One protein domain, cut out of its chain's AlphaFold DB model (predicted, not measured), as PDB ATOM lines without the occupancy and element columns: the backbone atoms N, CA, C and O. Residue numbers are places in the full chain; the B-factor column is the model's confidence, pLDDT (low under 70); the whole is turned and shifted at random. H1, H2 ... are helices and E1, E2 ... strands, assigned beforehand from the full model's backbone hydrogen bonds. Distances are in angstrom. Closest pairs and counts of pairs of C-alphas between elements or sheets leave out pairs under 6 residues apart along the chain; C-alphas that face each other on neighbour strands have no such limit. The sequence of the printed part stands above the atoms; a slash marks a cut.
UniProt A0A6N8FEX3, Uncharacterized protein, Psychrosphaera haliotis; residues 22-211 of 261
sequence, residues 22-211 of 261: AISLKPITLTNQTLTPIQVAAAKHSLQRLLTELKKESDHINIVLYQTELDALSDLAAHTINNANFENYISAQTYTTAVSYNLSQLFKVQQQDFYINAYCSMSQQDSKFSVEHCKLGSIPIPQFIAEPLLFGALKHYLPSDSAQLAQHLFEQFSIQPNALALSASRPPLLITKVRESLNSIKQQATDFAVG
ATOM      1  N   ALA A  22     180.245 122.552 193.524       86.94
ATOM      2  CA  ALA A  22     179.121 122.037 192.746       86.94
ATOM      3  C   ALA A  22     179.550 121.453 191.385       86.94
ATOM      4  O   ALA A  22     178.846 120.599 190.837       86.94
ATOM      5  N   ILE A  23     180.690 121.895 190.845       88.44
ATOM      6  CA  ILE A  23     181.210 121.465 189.543       88.44
ATOM      7  C   ILE A  23     182.093 120.218 189.707       88.44
ATOM      8  O   ILE A  23     182.923 120.116 190.606       88.44
ATOM      9  N   SER A  24     181.932 119.261 188.798       86.56
ATOM     10  CA  SER A  24     182.713 118.029 188.699       86.56
ATOM     11  C   SER A  24     183.309 117.879 187.299       86.56
ATOM     12  O   SER A  24     182.769 118.385 186.322       86.56
ATOM     13  N   LEU A  25     184.407 117.133 187.194       86.06
ATOM     14  CA  LEU A  25     185.039 116.763 185.919       86.06
ATOM     15  C   LEU A  25     184.455 115.487 185.300       86.06
ATOM     16  O   LEU A  25     184.830 115.104 184.197       86.06
ATOM     17  N   LYS A  26     183.597 114.778 186.038       85.75
ATOM     18  CA  LYS A  26     182.990 113.520 185.594       85.75
ATOM     19  C   LYS A  26     181.486 113.536 185.848       85.75
ATOM     20  O   LYS A  26     181.080 114.000 186.926       85.75
ATOM     21  N   PRO A  27     180.675 113.010 184.915       87.31
ATOM     22  CA  PRO A  27     179.263 112.780 185.170       87.31
ATOM     23  C   PRO A  27     179.102 111.674 186.223       87.31
ATOM     24  O   PRO A  27     179.950 110.787 186.338       87.31
ATOM     25  N   ILE A  28     178.033 111.756 187.016       84.25
ATOM     26  CA  ILE A  28     177.621 110.688 187.938       84.25
ATOM     27  C   ILE A  28     176.702 109.677 187.243       84.25
ATOM     28  O   ILE A  28     176.612 108.546 187.702       84.25
ATOM     29  N   THR A  29     176.058 110.077 186.147       82.38
ATOM     30  CA  THR A  29     175.189 109.215 185.346       82.38
ATOM     31  C   THR A  29     175.904 108.681 184.108       82.38
ATOM     32  O   THR A  29     176.901 109.243 183.633       82.38
ATOM     33  N   LEU A  30     175.371 107.596 183.549       73.62
ATOM     34  CA  LEU A  30     175.779 107.121 182.230       73.62
ATOM     35  C   LEU A  30     175.454 108.186 181.167       73.62
ATOM     36  O   LEU A  30     174.367 108.754 181.127       73.62
ATOM     37  N   THR A  31     176.436 108.508 180.322       61.62
ATOM     38  CA  THR A  31     176.243 109.489 179.244       61.62
ATOM     39  C   THR A  31     175.418 108.847 178.138       61.62
ATOM     40  O   THR A  31     175.828 107.816 177.598       61.62
ATOM     41  N   ASN A  32     174.284 109.454 177.786       55.34
ATOM     42  CA  ASN A  32     173.392 108.870 176.799       55.34
ATOM     43  C   ASN A  32     174.056 108.758 175.428       55.34
ATOM     44  O   ASN A  32     174.470 109.738 174.803       55.34
ATOM     45  N   GLN A  33     174.122 107.518 174.955       53.41
ATOM     46  CA  GLN A  33     174.253 107.217 173.542       53.41
ATOM     47  C   GLN A  33     172.937 107.609 172.860       53.41
ATOM     48  O   GLN A  33     171.877 107.602 173.481       53.41
ATOM     49  N   THR A  34     172.995 107.985 171.586       56.59
ATOM     50  CA  THR A  34     171.814 108.325 170.778       56.59
ATOM     51  C   THR A  34     170.675 107.323 170.995       56.59
ATOM     52  O   THR A  34     170.887 106.136 170.733       56.59
ATOM     53  N   LEU A  35     169.488 107.787 171.425       54.81
ATOM     54  CA  LEU A  35     168.323 106.913 171.610       54.81
ATOM     55  C   LEU A  35     168.069 106.061 170.375       54.81
ATOM     56  O   LEU A  35     167.888 106.563 169.261       54.81
ATOM     57  N   THR A  36     167.975 104.759 170.595       58.72
ATOM     58  CA  THR A  36     167.477 103.849 169.575       58.72
ATOM     59  C   THR A  36     165.965 104.048 169.394       58.72
ATOM     60  O   THR A  36     165.256 104.380 170.350       58.72
ATOM     61  N   PRO A  37     165.414 103.785 168.195       58.34
ATOM     62  CA  PRO A  37     163.967 103.822 167.972       58.34
ATOM     63  C   PRO A  37     163.164 102.947 168.952       58.34
ATOM     64  O   PRO A  37     162.025 103.269 169.283       58.34
ATOM     65  N   ILE A  38     163.771 101.860 169.441       63.03
ATOM     66  CA  ILE A  38     163.173 100.944 170.418       63.03
ATOM     67  C   ILE A  38     163.021 101.625 171.786       63.03
ATOM     68  O   ILE A  38     161.951 101.538 172.385       63.03
ATOM     69  N   GLN A  39     164.038 102.357 172.254       61.31
ATOM     70  CA  GLN A  39     163.968 103.105 173.516       61.31
ATOM     71  C   GLN A  39     162.928 104.230 173.457       61.31
ATOM     72  O   GLN A  39     162.154 104.409 174.395       61.31
ATOM     73  N   VAL A  40     162.824 104.928 172.319       62.38
ATOM     74  CA  VAL A  40     161.784 105.952 172.110       62.38
ATOM     75  C   VAL A  40     160.383 105.340 172.182       62.38
ATOM     76  O   VAL A  40     159.486 105.897 172.820       62.38
ATOM     77  N   ALA A  41     160.177 104.185 171.543       63.34
ATOM     78  CA  ALA A  41     158.898 103.485 171.581       63.34
ATOM     79  C   ALA A  41     158.537 103.032 173.005       63.34
ATOM     80  O   ALA A  41     157.393 103.217 173.424       63.34
ATOM     81  N   ALA A  42     159.509 102.507 173.758       65.62
ATOM     82  CA  ALA A  42     159.329 102.115 175.153       65.62
ATOM     83  C   ALA A  42     158.940 103.314 176.033       65.62
ATOM     84  O   ALA A  42     157.929 103.258 176.731       65.62
ATOM     85  N   ALA A  43     159.658 104.434 175.922       63.25
ATOM     86  CA  ALA A  43     159.367 105.646 176.683       63.25
ATOM     87  C   ALA A  43     157.978 106.213 176.369       63.25
ATOM     88  O   ALA A  43     157.213 106.563 177.271       63.25
ATOM     89  N   LYS A  44     157.611 106.250 175.082       61.91
ATOM     90  CA  LYS A  44     156.279 106.676 174.644       61.91
ATOM     91  C   LYS A  44     155.192 105.758 175.194       61.91
ATOM     92  O   LYS A  44     154.162 106.258 175.639       61.91
ATOM     93  N   HIS A  45     155.411 104.446 175.172       69.25
ATOM     94  CA  HIS A  45     154.469 103.474 175.716       69.25
ATOM     95  C   HIS A  45     154.285 103.657 177.230       69.25
ATOM     96  O   HIS A  45     153.149 103.762 177.693       69.25
ATOM     97  N   SER A  46     155.377 103.780 177.995       68.00
ATOM     98  CA  SER A  46     155.328 104.049 179.440       68.00
ATOM     99  C   SER A  46     154.605 105.357 179.747       68.00
ATOM    100  O   SER A  46     153.708 105.377 180.588       68.00
ATOM    101  N   LEU A  47     154.897 106.430 179.004       62.12
ATOM    102  CA  LEU A  47     154.184 107.696 179.144       62.12
ATOM    103  C   LEU A  47     152.689 107.519 178.853       62.12
ATOM    104  O   LEU A  47     151.858 107.868 179.682       62.12
ATOM    105  N   GLN A  48     152.318 106.930 177.713       62.16
ATOM    106  CA  GLN A  48     150.914 106.712 177.345       62.16
ATOM    107  C   GLN A  48     150.155 105.875 178.378       62.16
ATOM    108  O   GLN A  48     149.003 106.195 178.684       62.16
ATOM    109  N   ARG A  49     150.794 104.847 178.946       73.31
ATOM    110  CA  ARG A  49     150.236 104.050 180.042       73.31
ATOM    111  C   ARG A  49     149.942 104.925 181.258       73.31
ATOM    112  O   ARG A  49     148.802 104.939 181.715       73.31
ATOM    113  N   LEU A  50     150.913 105.716 181.717       65.25
ATOM    114  CA  LEU A  50     150.738 106.632 182.851       65.25
ATOM    115  C   LEU A  50     149.615 107.634 182.611       65.25
ATOM    116  O   LEU A  50     148.756 107.831 183.467       65.25
ATOM    117  N   LEU A  51     149.571 108.227 181.420       61.41
ATOM    118  CA  LEU A  51     148.515 109.169 181.061       61.41
ATOM    119  C   LEU A  51     147.142 108.509 181.033       61.41
ATOM    120  O   LEU A  51     146.154 109.157 181.364       61.41
ATOM    121  N   THR A  52     147.069 107.250 180.617       64.31
ATOM    122  CA  THR A  52     145.817 106.497 180.591       64.31
ATOM    123  C   THR A  52     145.335 106.240 182.013       64.31
ATOM    124  O   THR A  52     144.187 106.554 182.310       64.31
ATOM    125  N   GLU A  53     146.207 105.777 182.914       65.81
ATOM    126  CA  GLU A  53     145.874 105.573 184.333       65.81
ATOM    127  C   GLU A  53     145.438 106.872 185.025       65.81
ATOM    128  O   GLU A  53     144.421 106.895 185.718       65.81
ATOM    129  N   LEU A  54     146.134 107.983 184.767       63.94
ATOM    130  CA  LEU A  54     145.773 109.297 185.309       63.94
ATOM    131  C   LEU A  54     144.449 109.846 184.747       63.94
ATOM    132  O   LEU A  54     143.816 110.683 185.387       63.94
ATOM    133  N   LYS A  55     144.021 109.400 183.558       62.38
ATOM    134  CA  LYS A  55     142.780 109.839 182.894       62.38
ATOM    135  C   LYS A  55     141.568 108.958 183.165       62.38
ATOM    136  O   LYS A  55     140.471 109.368 182.787       62.38
ATOM    137  N   LYS A  56     141.739 107.766 183.746       66.00
ATOM    138  CA  LYS A  56     140.601 106.903 184.105       66.00
ATOM    139  C   LYS A  56     139.620 107.677 184.989       66.00
ATOM    140  O   LYS A  56     140.002 108.647 185.624       66.00
ATOM    141  N   GLU A  57     138.362 107.243 185.040       64.69
ATOM    142  CA  GLU A  57     137.325 107.860 185.887       64.69
ATOM    143  C   GLU A  57     137.163 107.170 187.259       64.69
ATOM    144  O   GLU A  57     136.345 107.582 188.065       64.69
ATOM    145  N   SER A  58     138.032 106.217 187.624       68.19
ATOM    146  CA  SER A  58     137.995 105.505 188.925       68.19
ATOM    147  C   SER A  58     138.317 106.378 190.151       68.19
ATOM    148  O   SER A  58     139.248 107.159 190.091       68.19
ATOM    149  N   ASP A  59     137.675 106.207 191.304       71.19
ATOM    150  CA  ASP A  59     137.981 107.015 192.506       71.19
ATOM    151  C   ASP A  59     139.423 106.886 193.033       71.19
ATOM    152  O   ASP A  59     139.863 107.698 193.847       71.19
ATOM    153  N   HIS A  60     140.178 105.891 192.561       76.75
ATOM    154  CA  HIS A  60     141.557 105.642 192.968       76.75
ATOM    155  C   HIS A  60     142.500 105.628 191.763       76.75
ATOM    156  O   HIS A  60     142.160 105.169 190.671       76.75
ATOM    157  N   ILE A  61     143.711 106.137 191.979       71.94
ATOM    158  CA  ILE A  61     144.832 106.048 191.049       71.94
ATOM    159  C   ILE A  61     145.740 104.940 191.564       71.94
ATOM    160  O   ILE A  61     146.192 105.005 192.706       71.94
ATOM    161  N   ASN A  62     146.017 103.956 190.713       80.31
ATOM    162  CA  ASN A  62     147.009 102.930 190.992       80.31
ATOM    163  C   ASN A  62     148.021 102.897 189.847       80.31
ATOM    164  O   ASN A  62     147.692 102.517 188.722       80.31
ATOM    165  N   ILE A  63     149.240 103.338 190.130       80.44
ATOM    166  CA  ILE A  63     150.338 103.357 189.171       80.44
ATOM    167  C   ILE A  63     151.496 102.591 189.784       80.44
ATOM    168  O   ILE A  63     151.973 102.938 190.854       80.44
ATOM    169  N   VAL A  64     151.987 101.586 189.069       85.62
ATOM    170  CA  VAL A  64     153.215 100.871 189.421       85.62
ATOM    171  C   VAL A  64     154.230 101.133 188.322       85.62
ATOM    172  O   VAL A  64     153.922 100.899 187.151       85.62
ATOM    173  N   LEU A  65     155.393 101.662 188.697       81.94
ATOM    174  CA  LEU A  65     156.529 101.961 187.832       81.94
ATOM    175  C   LEU A  65     157.657 100.980 188.129       81.94
ATOM    176  O   LEU A  65     158.218 100.991 189.224       81.94
ATOM    177  N   TYR A  66     158.000 100.151 187.152       88.19
ATOM    178  CA  TYR A  66     159.166  99.274 187.248       88.19
ATOM    179  C   TYR A  66     160.438  99.993 186.792       88.19
ATOM    180  O   TYR A  66     160.370 100.982 186.058       88.19
ATOM    181  N   GLN A  67     161.602  99.453 187.165       82.38
ATOM    182  CA  GLN A  67     162.912  99.993 186.778       82.38
ATOM    183  C   GLN A  67     163.010 100.286 185.273       82.38
ATOM    184  O   GLN A  67     163.355 101.392 184.885       82.38
ATOM    185  N   THR A  68     162.575  99.353 184.422       80.94
ATOM    186  CA  THR A  68     162.615  99.516 182.958       80.94
ATOM    187  C   THR A  68     161.795 100.703 182.450       80.94
ATOM    188  O   THR A  68     162.105 101.281 181.413       80.94
ATOM    189  N   GLU A  69     160.710 101.052 183.143       76.88
ATOM    190  CA  GLU A  69     159.877 102.196 182.772       76.88
ATOM    191  C   GLU A  69     160.488 103.506 183.258       76.88
ATOM    192  O   GLU A  69     160.409 104.510 182.553       76.88
ATOM    193  N   LEU A  70     161.127 103.497 184.429       80.81
ATOM    194  CA  LEU A  70     161.912 104.632 184.903       80.81
ATOM    195  C   LEU A  70     163.108 104.898 183.996       80.81
ATOM    196  O   LEU A  70     163.344 106.054 183.659       80.81
ATOM    197  N   ASP A  71     163.815 103.859 183.554       81.31
ATOM    198  CA  ASP A  71     164.923 103.975 182.603       81.31
ATOM    199  C   ASP A  71     164.435 104.635 181.311       81.31
ATOM    200  O   ASP A  71     164.978 105.651 180.884       81.31
ATOM    201  N   ALA A  72     163.321 104.150 180.754       71.00
ATOM    202  CA  ALA A  72     162.733 104.712 179.542       71.00
ATOM    203  C   ALA A  72     162.296 106.184 179.712       71.00
ATOM    204  O   ALA A  72     162.452 106.997 178.800       71.00
ATOM    205  N   LEU A  73     161.755 106.557 180.877       72.44
ATOM    206  CA  LEU A  73     161.412 107.950 181.183       72.44
ATOM    207  C   LEU A  73     162.659 108.828 181.381       72.44
ATOM    208  O   LEU A  73     162.643 109.990 180.978       72.44
ATOM    209  N   SER A  74     163.729 108.281 181.959       78.88
ATOM    210  CA  SER A  74     165.019 108.962 182.153       78.88
ATOM    211  C   SER A  74     165.686 109.262 180.817       78.88
ATOM    212  O   SER A  74     166.098 110.392 180.562       78.88
ATOM    213  N   ASP A  75     165.695 108.263 179.940       72.31
ATOM    214  CA  ASP A  75     166.129 108.335 178.550       72.31
ATOM    215  C   ASP A  75     165.382 109.442 177.795       72.31
ATOM    216  O   ASP A  75     165.989 110.306 177.157       72.31
ATOM    217  N   LEU A  76     164.054 109.480 177.919       69.69
ATOM    218  CA  LEU A  76     163.236 110.529 177.315       69.69
ATOM    219  C   LEU A  76     163.540 111.916 177.897       69.69
ATOM    220  O   LEU A  76     163.654 112.884 177.142       69.69
ATOM    221  N   ALA A  77     163.680 112.028 179.219       70.06
ATOM    222  CA  ALA A  77     163.981 113.289 179.891       70.06
ATOM    223  C   ALA A  77     165.349 113.841 179.468       70.06
ATOM    224  O   ALA A  77     165.456 115.025 179.157       70.06
ATOM    225  N   ALA A  78     166.366 112.987 179.372       71.69
ATOM    226  CA  ALA A  78     167.703 113.350 178.910       71.69
ATOM    227  C   ALA A  78     167.712 113.838 177.454       71.69
ATOM    228  O   ALA A  78     168.445 114.753 177.094       71.69
ATOM    229  N   HIS A  79     166.849 113.268 176.612       68.62
ATOM    230  CA  HIS A  79     166.666 113.744 175.240       68.62
ATOM    231  C   HIS A  79     165.826 115.015 175.128       68.62
ATOM    232  O   HIS A  79     165.920 115.722 174.128       68.62
ATOM    233  N   THR A  80     165.015 115.311 176.142       63.66
ATOM    234  CA  THR A  80     164.204 116.533 176.198       63.66
ATOM    235  C   THR A  80     165.009 117.704 176.765       63.66
ATOM    236  O   THR A  80     164.868 118.841 176.320       63.66
ATOM    237  N   ILE A  81     165.874 117.441 177.746       69.00
ATOM    238  CA  ILE A  81     166.697 118.446 178.413       69.00
ATOM    239  C   ILE A  81     168.116 118.345 177.862       69.00
ATOM    240  O   ILE A  81     168.922 117.530 178.304       69.00
ATOM    241  N   ASN A  82     168.426 119.218 176.902       69.06
ATOM    242  CA  ASN A  82     169.748 119.283 176.283       69.06
ATOM    243  C   ASN A  82     170.867 119.318 177.335       69.06
ATOM    244  O   ASN A  82     170.838 120.130 178.263       69.06
ATOM    245  N   ASN A  83     171.881 118.476 177.127       76.00
ATOM    246  CA  ASN A  83     173.060 118.325 177.983       76.00
ATOM    247  C   ASN A  83     172.787 117.753 179.383       76.00
ATOM    248  O   ASN A  83     173.707 117.748 180.196       76.00
ATOM    249  N   ALA A  84     171.582 117.267 179.684       80.62
ATOM    250  CA  ALA A  84     171.297 116.575 180.934       80.62
ATOM    251  C   ALA A  84     171.174 115.066 180.702       80.62
ATOM    252  O   ALA A  84     170.551 114.626 179.744       80.62
ATOM    253  N   ASN A  85     171.727 114.275 181.614       83.50
ATOM    254  CA  ASN A  85     171.502 112.837 181.694       83.50
ATOM    255  C   ASN A  85     170.837 112.523 183.030       83.50
ATOM    256  O   ASN A  85     171.206 113.115 184.047       83.50
ATOM    257  N   PHE A  86     169.901 111.583 183.021       83.19
ATOM    258  CA  PHE A  86     169.124 111.181 184.187       83.19
ATOM    259  C   PHE A  86     169.318 109.692 184.421       83.19
ATOM    260  O   PHE A  86     169.314 108.913 183.474       83.19
ATOM    261  N   GLU A  87     169.454 109.306 185.678       84.94
ATOM    262  CA  GLU A  87     169.520 107.910 186.082       84.94
ATOM    263  C   GLU A  87     168.667 107.738 187.327       84.94
ATOM    264  O   GLU A  87     168.737 108.538 188.261       84.94
ATOM    265  N   ASN A  88     167.821 106.720 187.326       85.69
ATOM    266  CA  ASN A  88     166.945 106.417 188.442       85.69
ATOM    267  C   ASN A  88     167.159 104.964 188.830       85.69
ATOM    268  O   ASN A  88     167.380 104.127 187.965       85.69
ATOM    269  N   TYR A  89     167.091 104.650 190.115       86.88
ATOM    270  CA  TYR A  89     167.272 103.286 190.591       86.88
ATOM    271  C   TYR A  89     166.361 103.009 191.779       86.88
ATOM    272  O   TYR A  89     166.340 103.778 192.746       86.88
ATOM    273  N   ILE A  90     165.617 101.906 191.702       87.12
ATOM    274  CA  ILE A  90     164.772 101.405 192.784       87.12
ATOM    275  C   ILE A  90     165.473 100.235 193.481       87.12
ATOM    276  O   ILE A  90     165.827  99.238 192.853       87.12
ATOM    277  N   SER A  91     165.595 100.328 194.803       85.69
ATOM    278  CA  SER A  91     165.951  99.221 195.689       85.69
ATOM    279  C   SER A  91     164.734  98.758 196.504       85.69
ATOM    280  O   SER A  91     163.625  99.258 196.337       85.69
ATOM    281  N   ALA A  92     164.921  97.805 197.422       85.44
ATOM    282  CA  ALA A  92     163.839  97.331 198.290       85.44
ATOM    283  C   ALA A  92     163.285  98.403 199.252       85.44
ATOM    284  O   ALA A  92     162.161  98.263 199.720       85.44
ATOM    285  N   GLN A  93     164.076  99.426 199.593       86.12
ATOM    286  CA  GLN A  93     163.739 100.409 200.640       86.12
ATOM    287  C   GLN A  93     164.013 101.855 200.226       86.12
ATOM    288  O   GLN A  93     163.568 102.781 200.900       86.12
ATOM    289  N   THR A  94     164.751 102.057 199.137       88.81
ATOM    290  CA  THR A  94     165.162 103.380 198.675       88.81
ATOM    291  C   THR A  94     164.922 103.523 197.184       88.81
ATOM    292  O   THR A  94     165.145 102.602 196.400       88.81
ATOM    293  N   TYR A  95     164.488 104.708 196.792       89.88
ATOM    294  CA  TYR A  95     164.508 105.168 195.418       89.88
ATOM    295  C   TYR A  95     165.595 106.227 195.299       89.88
ATOM    296  O   TYR A  95     165.736 107.085 196.168       89.88
ATOM    297  N   THR A  96     166.387 106.169 194.241       89.81
ATOM    298  CA  THR A  96     167.465 107.126 194.012       89.81
ATOM    299  C   THR A  96     167.335 107.726 192.629       89.81
ATOM    300  O   THR A  96     166.958 107.045 191.679       89.81
ATOM    301  N   THR A  97     167.635 109.014 192.532       89.00
ATOM    302  CA  THR A  97     167.659 109.760 191.282       89.00
ATOM    303  C   THR A  97     168.960 110.538 191.196       89.00
ATOM    304  O   THR A  97     169.401 111.152 192.172       89.00
ATOM    305  N   ALA A  98     169.599 110.489 190.037       88.12
ATOM    306  CA  ALA A  98     170.828 111.187 189.731       88.12
ATOM    307  C   ALA A  98     170.668 111.962 188.424       88.12
ATOM    308  O   ALA A  98     170.047 111.498 187.469       88.12
ATOM    309  N   VAL A  99     171.246 113.159 188.389       89.19
ATOM    310  CA  VAL A  99     171.247 114.039 187.224       89.19
ATOM    311  C   VAL A  99     172.664 114.534 186.992       89.19
ATOM    312  O   VAL A  99     173.319 114.997 187.924       89.19
ATOM    313  N   SER A 100     173.128 114.490 185.748       88.81
ATOM    314  CA  SER A 100     174.374 115.132 185.323       88.81
ATOM    315  C   SER A 100     174.094 116.114 184.205       88.81
ATOM    316  O   SER A 100     173.679 115.711 183.123       88.81
ATOM    317  N   TYR A 101     174.366 117.391 184.449       87.69
ATOM    318  CA  TYR A 101     174.253 118.456 183.461       87.69
ATOM    319  C   TYR A 101     175.635 118.844 182.937       87.69
ATOM    320  O   TYR A 101     176.477 119.298 183.710       87.69
ATOM    321  N   ASN A 102     175.877 118.679 181.638       87.50
ATOM    322  CA  ASN A 102     177.124 119.058 180.982       87.50
ATOM    323  C   ASN A 102     177.143 120.569 180.680       87.50
ATOM    324  O   ASN A 102     176.298 121.099 179.961       87.50
ATOM    325  N   LEU A 103     178.144 121.257 181.227       85.31
ATOM    326  CA  LEU A 103     178.390 122.691 181.086       85.31
ATOM    327  C   LEU A 103     179.281 123.050 179.886       85.31
ATOM    328  O   LEU A 103     179.582 124.229 179.695       85.31
ATOM    329  N   SER A 104     179.707 122.085 179.070       77.25
ATOM    330  CA  SER A 104     180.618 122.292 177.932       77.25
ATOM    331  C   SER A 104     180.115 123.315 176.909       77.25
ATOM    332  O   SER A 104     180.908 123.996 176.258       77.25
ATOM    333  N   GLN A 105     178.794 123.489 176.795       69.56
ATOM    334  CA  GLN A 105     178.199 124.528 175.951       69.56
ATOM    335  C   GLN A 105     178.350 125.944 176.529       69.56
ATOM    336  O   GLN A 105     178.404 126.903 175.760       69.56
ATOM    337  N   LEU A 106     178.435 126.080 177.855       71.31
ATOM    338  CA  LEU A 106     178.563 127.362 178.557       71.31
ATOM    339  C   LEU A 106     180.030 127.767 178.749       71.31
ATOM    340  O   LEU A 106     180.367 128.942 178.615       71.31
ATOM    341  N   PHE A 107     180.910 126.800 179.011       67.75
ATOM    342  CA  PHE A 107     182.333 127.031 179.249       67.75
ATOM    343  C   PHE A 107     183.170 126.195 178.278       67.75
ATOM    344  O   PHE A 107     183.546 125.062 178.565       67.75
ATOM    345  N   LYS A 108     183.501 126.770 177.117       60.28
ATOM    346  CA  LYS A 108     184.432 126.161 176.155       60.28
ATOM    347  C   LYS A 108     185.879 126.388 176.592       60.28
ATOM    348  O   LYS A 108     186.609 127.153 175.966       60.28
ATOM    349  N   VAL A 109     186.289 125.760 177.690       58.44
ATOM    350  CA  VAL A 109     187.663 125.848 178.195       58.44
ATOM    351  C   VAL A 109     188.375 124.519 177.930       58.44
ATOM    352  O   VAL A 109     188.007 123.492 178.483       58.44
ATOM    353  N   GLN A 110     189.377 124.548 177.043       55.66
ATOM    354  CA  GLN A 110     190.414 123.511 176.873       55.66
ATOM    355  C   GLN A 110     189.949 122.037 176.892       55.66
ATOM    356  O   GLN A 110     190.466 121.243 177.667       55.66
ATOM    357  N   GLN A 111     189.026 121.646 176.001       63.38
ATOM    358  CA  GLN A 111     188.647 120.231 175.762       63.38
ATOM    359  C   GLN A 111     188.193 119.439 177.006       63.38
ATOM    360  O   GLN A 111     188.114 118.213 176.957       63.38
ATOM    361  N   GLN A 112     187.900 120.115 178.114       71.06
ATOM    362  CA  GLN A 112     187.553 119.474 179.367       71.06
ATOM    363  C   GLN A 112     186.077 119.718 179.649       71.06
ATOM    364  O   GLN A 112     185.630 120.860 179.745       71.06
ATOM    365  N   ASP A 113     185.317 118.630 179.742       82.12
ATOM    366  CA  ASP A 113     183.901 118.701 180.065       82.12
ATOM    367  C   ASP A 113     183.721 118.914 181.572       82.12
ATOM    368  O   ASP A 113     184.303 118.214 182.407       82.12
ATOM    369  N   PHE A 114     182.901 119.904 181.914       86.75
ATOM    370  CA  PHE A 114     182.509 120.205 183.286       86.75
ATOM    371  C   PHE A 114     181.052 119.820 183.487       86.75
ATOM    372  O   PHE A 114     180.218 120.047 182.614       86.75
ATOM    373  N   TYR A 115     180.732 119.278 184.654       88.69
ATOM    374  CA  TYR A 115     179.409 118.760 184.967       88.69
ATOM    375  C   TYR A 115     178.889 119.336 186.275       88.69
ATOM    376  O   TYR A 115     179.630 119.447 187.250       88.69
ATOM    377  N   ILE A 116     177.595 119.634 186.320       89.62
ATOM    378  CA  ILE A 116     176.858 119.786 187.574       89.62
ATOM    379  C   ILE A 116     176.152 118.464 187.832       89.62
ATOM    380  O   ILE A 116     175.321 118.036 187.034       89.62
ATOM    381  N   ASN A 117     176.487 117.822 188.946       88.69
ATOM    382  CA  ASN A 117     175.877 116.557 189.337       88.69
ATOM    383  C   ASN A 117     174.896 116.796 190.478       88.69
ATOM    384  O   ASN A 117     175.263 117.412 191.468       88.69
ATOM    385  N   ALA A 118     173.685 116.274 190.383       89.56
ATOM    386  CA  ALA A 118     172.745 116.214 191.490       89.56
ATOM    387  C   ALA A 118     172.407 114.754 191.779       89.56
ATOM    388  O   ALA A 118     172.343 113.929 190.872       89.56
ATOM    389  N   TYR A 119     172.213 114.425 193.047       91.25
ATOM    390  CA  TYR A 119     171.766 113.105 193.469       91.25
ATOM    391  C   TYR A 119     170.836 113.261 194.655       91.25
ATOM    392  O   TYR A 119     171.150 114.027 195.567       91.25
ATOM    393  N   CYS A 120     169.750 112.502 194.662       89.62
ATOM    394  CA  CYS A 120     168.839 112.414 195.785       89.62
ATOM    395  C   CYS A 120     168.432 110.961 196.034       89.62
ATOM    396  O   CYS A 120     168.117 110.230 195.096       89.62
ATOM    397  N   SER A 121     168.402 110.556 197.300       91.75
ATOM    398  CA  SER A 121     167.742 109.341 197.761       91.75
ATOM    399  C   SER A 121     166.444 109.698 198.467       91.75
ATOM    400  O   SER A 121     166.362 110.687 199.197       91.75
ATOM    401  N   MET A 122     165.432 108.877 198.243       91.62
ATOM    402  CA  MET A 122     164.085 109.024 198.764       91.62
ATOM    403  C   MET A 122     163.658 107.693 199.375       91.62
ATOM    404  O   MET A 122     164.028 106.620 198.883       91.62
ATOM    405  N   SER A 123     162.899 107.764 200.455       91.50
ATOM    406  CA  SER A 123     162.434 106.603 201.207       91.50
ATOM    407  C   SER A 123     161.092 106.911 201.869       91.50
ATOM    408  O   SER A 123     160.598 108.040 201.818       91.50
ATOM    409  N   GLN A 124     160.457 105.887 202.441       89.69
ATOM    410  CA  GLN A 124     159.234 106.085 203.213       89.69
ATOM    411  C   GLN A 124     159.598 106.596 204.617       89.69
ATOM    412  O   GLN A 124     160.196 105.858 205.399       89.69
ATOM    413  N   GLN A 125     159.200 107.822 204.957       84.88
ATOM    414  CA  GLN A 125     159.343 108.417 206.290       84.88
ATOM    415  C   GLN A 125     157.973 108.852 206.811       84.88
ATOM    416  O   GLN A 125     157.207 109.484 206.089       84.88
ATOM    417  N   ASP A 126     157.638 108.511 208.057       83.38
ATOM    418  CA  ASP A 126     156.392 108.943 208.714       83.38
ATOM    419  C   ASP A 126     155.124 108.745 207.857       83.38
ATOM    420  O   ASP A 126     154.214 109.572 207.826       83.38
ATOM    421  N   SER A 127     155.050 107.605 207.159       81.69
ATOM    422  CA  SER A 127     153.955 107.232 206.242       81.69
ATOM    423  C   SER A 127     153.856 108.055 204.951       81.69
ATOM    424  O   SER A 127     152.877 107.914 204.221       81.69
ATOM    425  N   LYS A 128     154.876 108.846 204.608       87.75
ATOM    426  CA  LYS A 128     154.981 109.586 203.346       87.75
ATOM    427  C   LYS A 128     156.262 109.235 202.603       87.75
ATOM    428  O   LYS A 128     157.266 108.881 203.209       87.75
ATOM    429  N   PHE A 129     156.231 109.357 201.285       87.44
ATOM    430  CA  PHE A 129     157.449 109.322 200.489       87.44
ATOM    431  C   PHE A 129     158.123 110.692 200.541       87.44
ATOM    432  O   PHE A 129     157.506 111.702 200.192       87.44
ATOM    433  N   SER A 130     159.368 110.738 201.003       89.88
ATOM    434  CA  SER A 130     160.097 111.989 201.220       89.88
ATOM    435  C   SER A 130     161.544 111.891 200.755       89.88
ATOM    436  O   SER A 130     162.074 110.817 200.453       89.88
ATOM    437  N   VAL A 131     162.185 113.052 200.658       89.25
ATOM    438  CA  VAL A 131     163.605 113.148 200.327       89.25
ATOM    439  C   VAL A 131     164.418 112.882 201.588       89.25
ATOM    440  O   VAL A 131     164.260 113.575 202.583       89.25
ATOM    441  N   GLU A 132     165.334 111.921 201.537       89.81
ATOM    442  CA  GLU A 132     166.172 111.559 202.682       89.81
ATOM    443  C   GLU A 132     167.536 112.257 202.618       89.81
ATOM    444  O   GLU A 132     167.909 113.008 203.516       89.81
ATOM    445  N   HIS A 133     168.270 112.066 201.518       90.31
ATOM    446  CA  HIS A 133     169.585 112.672 201.314       90.31
ATOM    447  C   HIS A 133     169.673 113.265 199.916       90.31
ATOM    448  O   HIS A 133     169.414 112.567 198.943       90.31
ATOM    449  N   CYS A 134     170.123 114.515 199.797       91.31
ATOM    450  CA  CYS A 134     170.466 115.112 198.510       91.31
ATOM    451  C   CYS A 134     171.876 115.695 198.523       91.31
ATOM    452  O   CYS A 134     172.384 116.140 199.552       91.31
ATOM    453  N   LYS A 135     172.502 115.738 197.349       90.31
ATOM    454  CA  LYS A 135     173.767 116.434 197.116       90.31
ATOM    455  C   LYS A 135     173.783 117.116 195.754       90.31
ATOM    456  O   LYS A 135     173.198 116.610 194.797       90.31
ATOM    457  N   LEU A 136     174.502 118.230 195.681       89.19
ATOM    458  CA  LEU A 136     174.846 118.939 194.451       89.19
ATOM    459  C   LEU A 136     176.373 119.016 194.345       89.19
ATOM    460  O   LEU A 136     177.033 119.674 195.146       89.19
ATOM    461  N   GLY A 137     176.948 118.291 193.393       87.88
ATOM    462  CA  GLY A 137     178.374 118.015 193.329       87.88
ATOM    463  C   GLY A 137     178.823 117.306 194.603       87.88
ATOM    464  O   GLY A 137     178.332 116.223 194.934       87.88
ATOM    465  N   SER A 138     179.734 117.945 195.333       86.94
ATOM    466  CA  SER A 138     180.211 117.468 196.639       86.94
ATOM    467  C   SER A 138     179.459 118.082 197.825       86.94
ATOM    468  O   SER A 138     179.794 117.802 198.973       86.94
ATOM    469  N   ILE A 139     178.465 118.938 197.573       88.44
ATOM    470  CA  ILE A 139     177.765 119.699 198.607       88.44
ATOM    471  C   ILE A 139     176.551 118.896 199.084       88.44
ATOM    472  O   ILE A 139     175.620 118.708 198.296       88.44
ATOM    473  N   PRO A 140     176.509 118.440 200.348       89.94
ATOM    474  CA  PRO A 140     175.296 117.867 200.911       89.94
ATOM    475  C   PRO A 140     174.236 118.963 201.062       89.94
ATOM    476  O   PRO A 140     174.510 120.039 201.596       89.94
ATOM    477  N   ILE A 141     173.023 118.689 200.590       90.00
ATOM    478  CA  ILE A 141     171.878 119.588 200.720       90.00
ATOM    479  C   ILE A 141     171.001 119.066 201.862       90.00
ATOM    480  O   ILE A 141     170.479 117.955 201.761       90.00
ATOM    481  N   PRO A 142     170.809 119.852 202.936       89.50
ATOM    482  CA  PRO A 142     169.869 119.507 203.995       89.50
ATOM    483  C   PRO A 142     168.449 119.286 203.458       89.50
ATOM    484  O   PRO A 142     167.996 120.032 202.589       89.50
ATOM    485  N   GLN A 143     167.717 118.322 204.022       85.06
ATOM    486  CA  GLN A 143     166.356 117.964 203.588       85.06
ATOM    487  C   GLN A 143     165.408 119.173 203.519       85.06
ATOM    488  O   GLN A 143     164.714 119.356 202.520       85.06
ATOM    489  N   PHE A 144     165.460 120.060 204.523       85.25
ATOM    490  CA  PHE A 144     164.629 121.271 204.578       85.25
ATOM    491  C   PHE A 144     164.878 122.257 203.421       85.25
ATOM    492  O   PHE A 144     164.072 123.156 203.204       85.25
ATOM    493  N   ILE A 145     165.992 122.114 202.695       87.62
ATOM    494  CA  ILE A 145     166.314 122.883 201.485       87.62
ATOM    495  C   ILE A 145     166.004 122.056 200.231       87.62
ATOM    496  O   ILE A 145     165.486 122.593 199.252       87.62
ATOM    497  N   ALA A 146     166.305 120.756 200.257       85.75
ATOM    498  CA  ALA A 146     166.159 119.866 199.112       85.75
ATOM    499  C   ALA A 146     164.709 119.767 198.613       85.75
ATOM    500  O   ALA A 146     164.466 119.925 197.417       85.75
ATOM    501  N   GLU A 147     163.744 119.563 199.512       83.25
ATOM    502  CA  GLU A 147     162.329 119.443 199.137       83.25
ATOM    503  C   GLU A 147     161.778 120.746 198.527       83.25
ATOM    504  O   GLU A 147     161.252 120.699 197.410       83.25
ATOM    505  N   PRO A 148     161.950 121.934 199.150       83.31
ATOM    506  CA  PRO A 148     161.557 123.192 198.520       83.31
ATOM    507  C   PRO A 148     162.243 123.465 197.183       83.31
ATOM    508  O   PRO A 148     161.609 124.037 196.300       83.31
ATOM    509  N   LEU A 149     163.510 123.072 197.010       82.31
ATOM    510  CA  LEU A 149     164.199 123.211 195.724       82.31
ATOM    511  C   LEU A 149     163.561 122.326 194.651       82.31
ATOM    512  O   LEU A 149     163.289 122.806 193.551       82.31
ATOM    513  N   LEU A 150     163.274 121.064 194.974       77.81
ATOM    514  CA  LEU A 150     162.672 120.108 194.047       77.81
ATOM    515  C   LEU A 150     161.262 120.548 193.623       77.81
ATOM    516  O   LEU A 150     160.970 120.657 192.431       77.81
ATOM    517  N   PHE A 151     160.402 120.897 194.581       77.38
ATOM    518  CA  PHE A 151     159.050 121.377 194.278       77.38
ATOM    519  C   PHE A 151     159.038 122.804 193.714       77.38
ATOM    520  O   PHE A 151     158.150 123.160 192.937       77.38
ATOM    521  N   GLY A 152     160.031 123.625 194.055       74.19
ATOM    522  CA  GLY A 152     160.250 124.944 193.468       74.19
ATOM    523  C   GLY A 152     160.585 124.857 191.980       74.19
ATOM    524  O   GLY A 152     159.994 125.583 191.183       74.19
ATOM    525  N   ALA A 153     161.451 123.917 191.591       71.94
ATOM    526  CA  ALA A 153     161.736 123.632 190.189       71.94
ATOM    527  C   ALA A 153     160.470 123.173 189.447       71.94
ATOM    528  O   ALA A 153     160.169 123.688 188.373       71.94
ATOM    529  N   LEU A 154     159.661 122.289 190.043       65.88
ATOM    530  CA  LEU A 154     158.389 121.866 189.444       65.88
ATOM    531  C   LEU A 154     157.429 123.039 189.213       65.88
ATOM    532  O   LEU A 154     156.828 123.120 188.147       65.88
ATOM    533  N   LYS A 155     157.322 123.982 190.157       69.69
ATOM    534  CA  LYS A 155     156.508 125.205 189.999       69.69
ATOM    535  C   LYS A 155     157.020 126.150 188.910       69.69
ATOM    536  O   LYS A 155     156.250 126.973 188.429       69.69
ATOM    537  N   HIS A 156     158.299 126.065 188.545       70.25
ATOM    538  CA  HIS A 156     158.858 126.855 187.449       70.25
ATOM    539  C   HIS A 156     158.448 126.299 186.079       70.25
ATOM    540  O   HIS A 156     158.153 127.069 185.170       70.25
ATOM    541  N   TYR A 157     158.399 124.969 185.941       60.00
ATOM    542  CA  TYR A 157     158.092 124.302 184.669       60.00
ATOM    543  C   TYR A 157     156.613 123.935 184.493       60.00
ATOM    544  O   TYR A 157     156.159 123.757 183.363       60.00
ATOM    545  N   LEU A 158     155.853 123.816 185.583       56.78
ATOM    546  CA  LEU A 158     154.439 123.446 185.574       56.78
ATOM    547  C   LEU A 158     153.575 124.581 186.140       56.78
ATOM    548  O   LEU A 158     153.988 125.250 187.088       56.78
ATOM    549  N   PRO A 159     152.333 124.756 185.647       61.84
ATOM    550  CA  PRO A 159     151.358 125.628 186.296       61.84
ATOM    551  C   PRO A 159     151.211 125.275 187.785       61.84
ATOM    552  O   PRO A 159     151.215 124.092 188.132       61.84
ATOM    553  N   SER A 160     151.036 126.278 188.658       67.94
ATOM    554  CA  SER A 160     150.989 126.111 190.129       67.94
ATOM    555  C   SER A 160     150.097 124.949 190.576       67.94
ATOM    556  O   SER A 160     150.492 124.119 191.391       67.94
ATOM    557  N   ASP A 161     148.917 124.842 189.977       59.66
ATOM    558  CA  ASP A 161     147.931 123.802 190.248       59.66
ATOM    559  C   ASP A 161     148.398 122.384 189.900       59.66
ATOM    560  O   ASP A 161     148.033 121.426 190.583       59.66
ATOM    561  N   SER A 162     149.195 122.248 188.841       61.03
ATOM    562  CA  SER A 162     149.792 120.978 188.420       61.03
ATOM    563  C   SER A 162     151.035 120.647 189.238       61.03
ATOM    564  O   SER A 162     151.255 119.483 189.555       61.03
ATOM    565  N   ALA A 163     151.808 121.655 189.645       61.97
ATOM    566  CA  ALA A 163     152.945 121.473 190.540       61.97
ATOM    567  C   ALA A 163     152.506 121.020 191.943       61.97
ATOM    568  O   ALA A 163     153.106 120.109 192.505       61.97
ATOM    569  N   GLN A 164     151.430 121.599 192.491       68.38
ATOM    570  CA  GLN A 164     150.845 121.166 193.770       68.38
ATOM    571  C   GLN A 164     150.300 119.741 193.695       68.38
ATOM    572  O   GLN A 164     150.506 118.947 194.607       68.38
ATOM    573  N   LEU A 165     149.632 119.401 192.593       68.88
ATOM    574  CA  LEU A 165     149.170 118.044 192.341       68.88
ATOM    575  C   LEU A 165     150.345 117.061 192.235       68.88
ATOM    576  O   LEU A 165     150.300 116.005 192.854       68.88
ATOM    577  N   ALA A 166     151.397 117.404 191.491       69.75
ATOM    578  CA  ALA A 166     152.594 116.576 191.363       69.75
ATOM    579  C   ALA A 166     153.281 116.366 192.719       69.75
ATOM    580  O   ALA A 166     153.650 115.242 193.040       69.75
ATOM    581  N   GLN A 167     153.383 117.419 193.535       74.62
ATOM    582  CA  GLN A 167     153.866 117.328 194.912       74.62
ATOM    583  C   GLN A 167     152.983 116.402 195.761       74.62
ATOM    584  O   GLN A 167     153.495 115.528 196.450       74.62
ATOM    585  N   HIS A 168     151.659 116.546 195.681       76.69
ATOM    586  CA  HIS A 168     150.742 115.701 196.442       76.69
ATOM    587  C   HIS A 168     150.843 114.226 196.034       76.69
ATOM    588  O   HIS A 168     150.902 113.364 196.900       76.69
ATOM    589  N   LEU A 169     150.912 113.930 194.732       76.88
ATOM    590  CA  LEU A 169     151.110 112.565 194.238       76.88
ATOM    591  C   LEU A 169     152.491 112.020 194.624       76.88
ATOM    592  O   LEU A 169     152.600 110.838 194.933       76.88
ATOM    593  N   PHE A 170     153.522 112.869 194.646       82.12
ATOM    594  CA  PHE A 170     154.866 112.479 195.062       82.12
ATOM    595  C   PHE A 170     154.874 111.911 196.488       82.12
ATOM    596  O   PHE A 170     155.412 110.833 196.710       82.12
ATOM    597  N   GLU A 171     154.212 112.581 197.435       84.75
ATOM    598  CA  GLU A 171     154.146 112.142 198.841       84.75
ATOM    599  C   GLU A 171     153.417 110.798 199.037       84.75
ATOM    600  O   GLU A 171     153.577 110.164 200.081       84.75
ATOM    601  N   GLN A 172     152.614 110.368 198.055       84.62
ATOM    602  CA  GLN A 172     151.794 109.149 198.092       84.62
ATOM    603  C   GLN A 172     152.457 107.943 197.412       84.62
ATOM    604  O   GLN A 172     151.846 106.874 197.317       84.62
ATOM    605  N   PHE A 173     153.683 108.092 196.906       86.69
ATOM    606  CA  PHE A 173     154.433 106.931 196.450       86.69
ATOM    607  C   PHE A 173     154.782 106.010 197.624       86.69
ATOM    608  O   PHE A 173     154.821 106.393 198.790       86.69
ATOM    609  N   SER A 174     155.019 104.755 197.286       90.38
ATOM    610  CA  SER A 174     155.503 103.716 198.174       90.38
ATOM    611  C   SER A 174     156.523 102.885 197.415       90.38
ATOM    612  O   SER A 174     156.383 102.646 196.210       90.38
ATOM    613  N   ILE A 175     157.573 102.465 198.112       87.56
ATOM    614  CA  ILE A 175     158.601 101.608 197.530       87.56
ATOM    615  C   ILE A 175     158.164 100.158 197.712       87.56
ATOM    616  O   ILE A 175     157.916  99.702 198.827       87.56
ATOM    617  N   GLN A 176     158.067  99.441 196.599       87.06
ATOM    618  CA  GLN A 176     157.886  97.997 196.551       87.06
ATOM    619  C   GLN A 176     159.173  97.352 196.018       87.06
ATOM    620  O   GLN A 176     159.978  98.025 195.369       87.06
ATOM    621  N   PRO A 177     159.393  96.043 196.237       80.31
ATOM    622  CA  PRO A 177     160.540  95.354 195.656       80.31
ATOM    623  C   PRO A 177     160.589  95.550 194.130       80.31
ATOM    624  O   PRO A 177     159.728  95.050 193.408       80.31
ATOM    625  N   ASN A 178     161.601  96.281 193.648       78.88
ATOM    626  CA  ASN A 178     161.835  96.630 192.236       78.88
ATOM    627  C   ASN A 178     160.763  97.513 191.567       78.88
ATOM    628  O   ASN A 178     160.721  97.589 190.333       78.88
ATOM    629  N   ALA A 179     159.898  98.169 192.341       87.12
ATOM    630  CA  ALA A 179     158.859  99.031 191.792       87.12
ATOM    631  C   ALA A 179     158.572 100.247 192.678       87.12
ATOM    632  O   ALA A 179     158.609 100.180 193.905       87.12
ATOM    633  N   LEU A 180     158.226 101.361 192.040       85.19
ATOM    634  CA  LEU A 180     157.691 102.543 192.697       85.19
ATOM    635  C   LEU A 180     156.177 102.570 192.465       85.19
ATOM    636  O   LEU A 180     155.717 102.634 191.324       85.19
ATOM    637  N   ALA A 181     155.395 102.476 193.536       88.00
ATOM    638  CA  ALA A 181     153.947 102.337 193.464       88.00
ATOM    639  C   ALA A 181     153.239 103.553 194.062       88.00
ATOM    640  O   ALA A 181     153.458 103.904 195.217       88.00
ATOM    641  N   LEU A 182     152.359 104.173 193.288       84.12
ATOM    642  CA  LEU A 182     151.441 105.216 193.714       84.12
ATOM    643  C   LEU A 182     150.060 104.601 193.900       84.12
ATOM    644  O   LEU A 182     149.472 104.102 192.941       84.12
ATOM    645  N   SER A 183     149.532 104.707 195.114       82.06
ATOM    646  CA  SER A 183     148.149 104.359 195.426       82.06
ATOM    647  C   SER A 183     147.518 105.522 196.175       82.06
ATOM    648  O   SER A 183     147.759 105.696 197.365       82.06
ATOM    649  N   ALA A 184     146.717 106.325 195.477       77.94
ATOM    650  CA  ALA A 184     146.113 107.526 196.044       77.94
ATOM    651  C   ALA A 184     144.641 107.652 195.644       77.94
ATOM    652  O   ALA A 184     144.256 107.308 194.520       77.94
ATOM    653  N   SER A 185     143.815 108.193 196.542       74.00
ATOM    654  CA  SER A 185     142.484 108.681 196.173       74.00
ATOM    655  C   SER A 185     142.631 109.778 195.121       74.00
ATOM    656  O   SER A 185     143.510 110.637 195.229       74.00
ATOM    657  N   ARG A 186     141.793 109.757 194.082       67.06
ATOM    658  CA  ARG A 186     141.883 110.746 193.009       67.06
ATOM    659  C   ARG A 186     141.636 112.153 193.573       67.06
ATOM    660  O   ARG A 186     140.560 112.405 194.117       67.06
ATOM    661  N   PRO A 187     142.551 113.111 193.346       61.78
ATOM    662  CA  PRO A 187     142.294 114.504 193.673       61.78
ATOM    663  C   PRO A 187     141.178 115.075 192.781       61.78
ATOM    664  O   PRO A 187     141.195 114.839 191.561       61.78
ATOM    665  N   PRO A 188     140.228 115.855 193.326       53.06
ATOM    666  CA  PRO A 188     139.254 116.558 192.500       53.06
ATOM    667  C   PRO A 188     140.005 117.445 191.492       53.06
ATOM    668  O   PRO A 188     140.935 118.157 191.863       53.06
ATOM    669  N   LEU A 189     139.608 117.386 190.212       54.41
ATOM    670  CA  LEU A 189     140.206 118.094 189.058       54.41
ATOM    671  C   LEU A 189     141.451 117.460 188.400       54.41
ATOM    672  O   LEU A 189     141.995 118.064 187.474       54.41
ATOM    673  N   LEU A 190     141.876 116.248 188.782       53.16
ATOM    674  CA  LEU A 190     143.008 115.562 188.130       53.16
ATOM    675  C   LEU A 190     142.857 115.499 186.600       53.16
ATOM    676  O   LEU A 190     143.778 115.856 185.877       53.16
ATOM    677  N   ILE A 191     141.686 115.093 186.097       48.69
ATOM    678  CA  ILE A 191     141.447 114.911 184.655       48.69
ATOM    679  C   ILE A 191     141.580 116.236 183.895       48.69
ATOM    680  O   ILE A 191     142.192 116.265 182.828       48.69
ATOM    681  N   THR A 192     141.042 117.329 184.439       48.38
ATOM    682  CA  THR A 192     141.095 118.663 183.823       48.38
ATOM    683  C   THR A 192     142.525 119.206 183.822       48.38
ATOM    684  O   THR A 192     143.026 119.604 182.773       48.38
ATOM    685  N   LYS A 193     143.232 119.095 184.957       51.59
ATOM    686  CA  LYS A 193     144.615 119.575 185.129       51.59
ATOM    687  C   LYS A 193     145.633 118.766 184.319       51.59
ATOM    688  O   LYS A 193     146.531 119.333 183.704       51.59
ATOM    689  N   VAL A 194     145.461 117.444 184.254       51.16
ATOM    690  CA  VAL A 194     146.249 116.561 183.383       51.16
ATOM    691  C   VAL A 194     145.964 116.891 181.919       51.16
ATOM    692  O   VAL A 194     146.889 116.988 181.126       51.16
ATOM    693  N   ARG A 195     144.709 117.130 181.523       45.56
ATOM    694  CA  ARG A 195     144.371 117.491 180.135       45.56
ATOM    695  C   ARG A 195     144.989 118.830 179.703       45.56
ATOM    696  O   ARG A 195     145.473 118.912 178.578       45.56
ATOM    697  N   GLU A 196     145.024 119.829 180.581       47.59
ATOM    698  CA  GLU A 196     145.642 121.140 180.325       47.59
ATOM    699  C   GLU A 196     147.176 121.066 180.256       47.59
ATOM    700  O   GLU A 196     147.761 121.507 179.267       47.59
ATOM    701  N   SER A 197     147.825 120.421 181.232       41.84
ATOM    702  CA  SER A 197     149.289 120.247 181.255       41.84
ATOM    703  C   SER A 197     149.819 119.316 180.161       41.84
ATOM    704  O   SER A 197     150.979 119.398 179.775       41.84
ATOM    705  N   LEU A 198     148.989 118.427 179.613       48.00
ATOM    706  CA  LEU A 198     149.401 117.560 178.507       48.00
ATOM    707  C   LEU A 198     149.329 118.226 177.143       48.00
ATOM    708  O   LEU A 198     150.068 117.817 176.251       48.00
ATOM    709  N   ASN A 199     148.469 119.225 176.954       40.75
ATOM    710  CA  ASN A 199     148.437 119.953 175.690       40.75
ATOM    711  C   ASN A 199     149.731 120.761 175.493       40.75
ATOM    712  O   ASN A 199     150.249 120.783 174.381       40.75
ATOM    713  N   SER A 200     150.321 121.305 176.565       37.84
ATOM    714  CA  SER A 200     151.626 121.982 176.524       37.84
ATOM    715  C   SER A 200     152.807 121.015 176.351       37.84
ATOM    716  O   SER A 200     153.695 121.278 175.541       37.84
ATOM    717  N   ILE A 201     152.795 119.860 177.032       37.66
ATOM    718  CA  ILE A 201     153.840 118.824 176.892       37.66
ATOM    719  C   ILE A 201     153.790 118.163 175.513       37.66
ATOM    720  O   ILE A 201     154.832 117.897 174.924       37.66
ATOM    721  N   LYS A 202     152.594 117.900 174.967       37.41
ATOM    722  CA  LYS A 202     152.441 117.331 173.623       37.41
ATOM    723  C   LYS A 202     153.035 118.265 172.580       37.41
ATOM    724  O   LYS A 202     153.732 117.766 171.713       37.41
ATOM    725  N   GLN A 203     152.804 119.573 172.702       38.53
ATOM    726  CA  GLN A 203     153.319 120.589 171.786       38.53
ATOM    727  C   GLN A 203     154.855 120.652 171.825       38.53
ATOM    728  O   GLN A 203     155.481 120.516 170.779       38.53
ATOM    729  N   GLN A 204     155.459 120.664 173.022       35.19
ATOM    730  CA  GLN A 204     156.913 120.534 173.185       35.19
ATOM    731  C   GLN A 204     157.445 119.195 172.649       35.19
ATOM    732  O   GLN A 204     158.411 119.178 171.899       35.19
ATOM    733  N   ALA A 205     156.809 118.062 172.940       36.62
ATOM    734  CA  ALA A 205     157.256 116.764 172.434       36.62
ATOM    735  C   ALA A 205     157.177 116.658 170.897       36.62
ATOM    736  O   ALA A 205     158.051 116.039 170.294       36.62
ATOM    737  N   THR A 206     156.173 117.267 170.250       39.88
ATOM    738  CA  THR A 206     156.134 117.380 168.781       39.88
ATOM    739  C   THR A 206     157.205 118.318 168.249       39.88
ATOM    740  O   THR A 206     157.861 117.945 167.288       39.88
ATOM    741  N   ASP A 207     157.442 119.470 168.877       37.97
ATOM    742  CA  ASP A 207     158.452 120.430 168.418       37.97
ATOM    743  C   ASP A 207     159.888 119.894 168.605       37.97
ATOM    744  O   ASP A 207     160.771 120.167 167.793       37.97
ATOM    745  N   PHE A 208     160.126 119.057 169.625       38.62
ATOM    746  CA  PHE A 208     161.435 118.458 169.918       38.62
ATOM    747  C   PHE A 208     161.694 117.127 169.197       38.62
ATOM    748  O   PHE A 208     162.839 116.850 168.835       38.62
ATOM    749  N   ALA A 209     160.661 116.336 168.876       42.03
ATOM    750  CA  ALA A 209     160.809 115.182 167.980       42.03
ATOM    751  C   ALA A 209     161.249 115.588 166.558       42.03
ATOM    752  O   ALA A 209     161.728 114.744 165.807       42.03
ATOM    753  N   VAL A 210     161.134 116.869 166.195       42.25
ATOM    754  CA  VAL A 210     161.563 117.445 164.905       42.25
ATOM    755  C   VAL A 210     163.063 117.834 164.914       42.25
ATOM    756  O   VAL A 210     163.630 118.230 163.895       42.25
ATOM    757  N   GLY A 211     163.777 117.673 166.036       35.91
ATOM    758  CA  GLY A 211     165.179 118.074 166.199       35.91
ATOM    759  C   GLY A 211     166.231 117.149 165.562       35.91
ATOM    760  O   GLY A 211     166.796 116.284 166.222       35.91
TER     761      GLY A 211
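Overview. This is residues 22 to 211 of the 261 residues of an uncharacterized protein of Psychrosphaera haliotis (UniProt A0A6N8FEX3). A twisted sheet of five strands, E2 to E6, makes a wall, with H2 packed along its edge strand E2 and H3 crossing over E5, while a small second sheet, E1 E8 E7, sits at the ends of E2 to E5. Two long helices, H1 on H2 and H5 on H4, run opposite ways and meet where H1 ends and H5 begins. The printed part has 190 residues, with five named helices and eight named strands in the order H1 E1 H2 E2 E3 E4 E5 E6 H3 H4 E7 E8 H5; the class is mixed and both sheets are antiparallel. It is compact, with a radius of gyration of the C-alphas of 17.1 A and spans of 57 by 42 by 31 A.

Arrangement. Start at residues 23 to 24, which pair antiparallel with residues 115 to 116 of E4, residues 115 to 125. Next, H1, residues 37 to 55, touches H2, residues 67 to 80, about perpendicular at 75 degrees; their closest C-alphas are Ala 43 and Ala 72, 4.5 A. E1, residues 60 to 66, is the antiparallel neighbour of E8, residues 179 to 185, with N 63 and O 182 at 2.9 A. H2 is only just at the five-stranded sheet's level, at a height of 3.5 A, closest to E2, residues 84 to 90, at the C-alphas of Ala 78 and Asn 85, 4.7 A. E2, E3 at residues 95 to 102, E4, E5 at residues 128 to 136 and E6 at residues 139 to 141 form a meander, each the antiparallel neighbour of the one before; look for N 87 and O 98 at 2.9 A, N 99 and O 118 at 2.8 A, N 121 and O 133 at 2.8 A, and N 141 and O 134 at 2.8 A. H3, residues 143 to 157, lies over E5 at a height of 10.8 A over the sheet, across the strands at 88 degrees on the local plane. It forms a helical hairpin with H4, residues 160 to 171, whose closest C-alphas are Lys 155 and Ala 163, 5.2 A. E7, residues 173 to 176, and E8 form a hairpin, with N 174 and O 181 at 2.7 A. H5, residues 190 to 209, touches H4 about perpendicular at 79 degrees, closest at the C-alphas of Ser 162 and Lys 193, 6.3 A. With its residues 190 to 194 alone it touches H1, opposite ways at a shallow tilt of 17 degrees, closest at the C-alphas of Lys 55 and Ile 191, 5.5 A. Every O i to N i+4 pair is within hydrogen-bond range in H1, H2 and H4, against 10 of 11 in H3 and 15 of 16 in H5.

Along the chain. Find C-alpha 37 at (163.967, 103.822, 167.972); from there H1 runs 26.6 A. E4 begins at C-alpha 115, (179.409, 118.760, 184.967), and runs 31.1 A. H5, 26.9 A long with a kink of 28 degrees near residue 197, ends at C-alpha 209, (160.809, 115.182, 167.980).

Size, cuts and confidence. The two C-alphas farthest apart are those of Asp 59 and Gln 110, 57.1 A. The printed part has no cut, and the link from E3 to E4, 12 residues, is long. Mean pLDDT of the printed part is 73.0; 76 residues are under 70, among them residues 186 to 211.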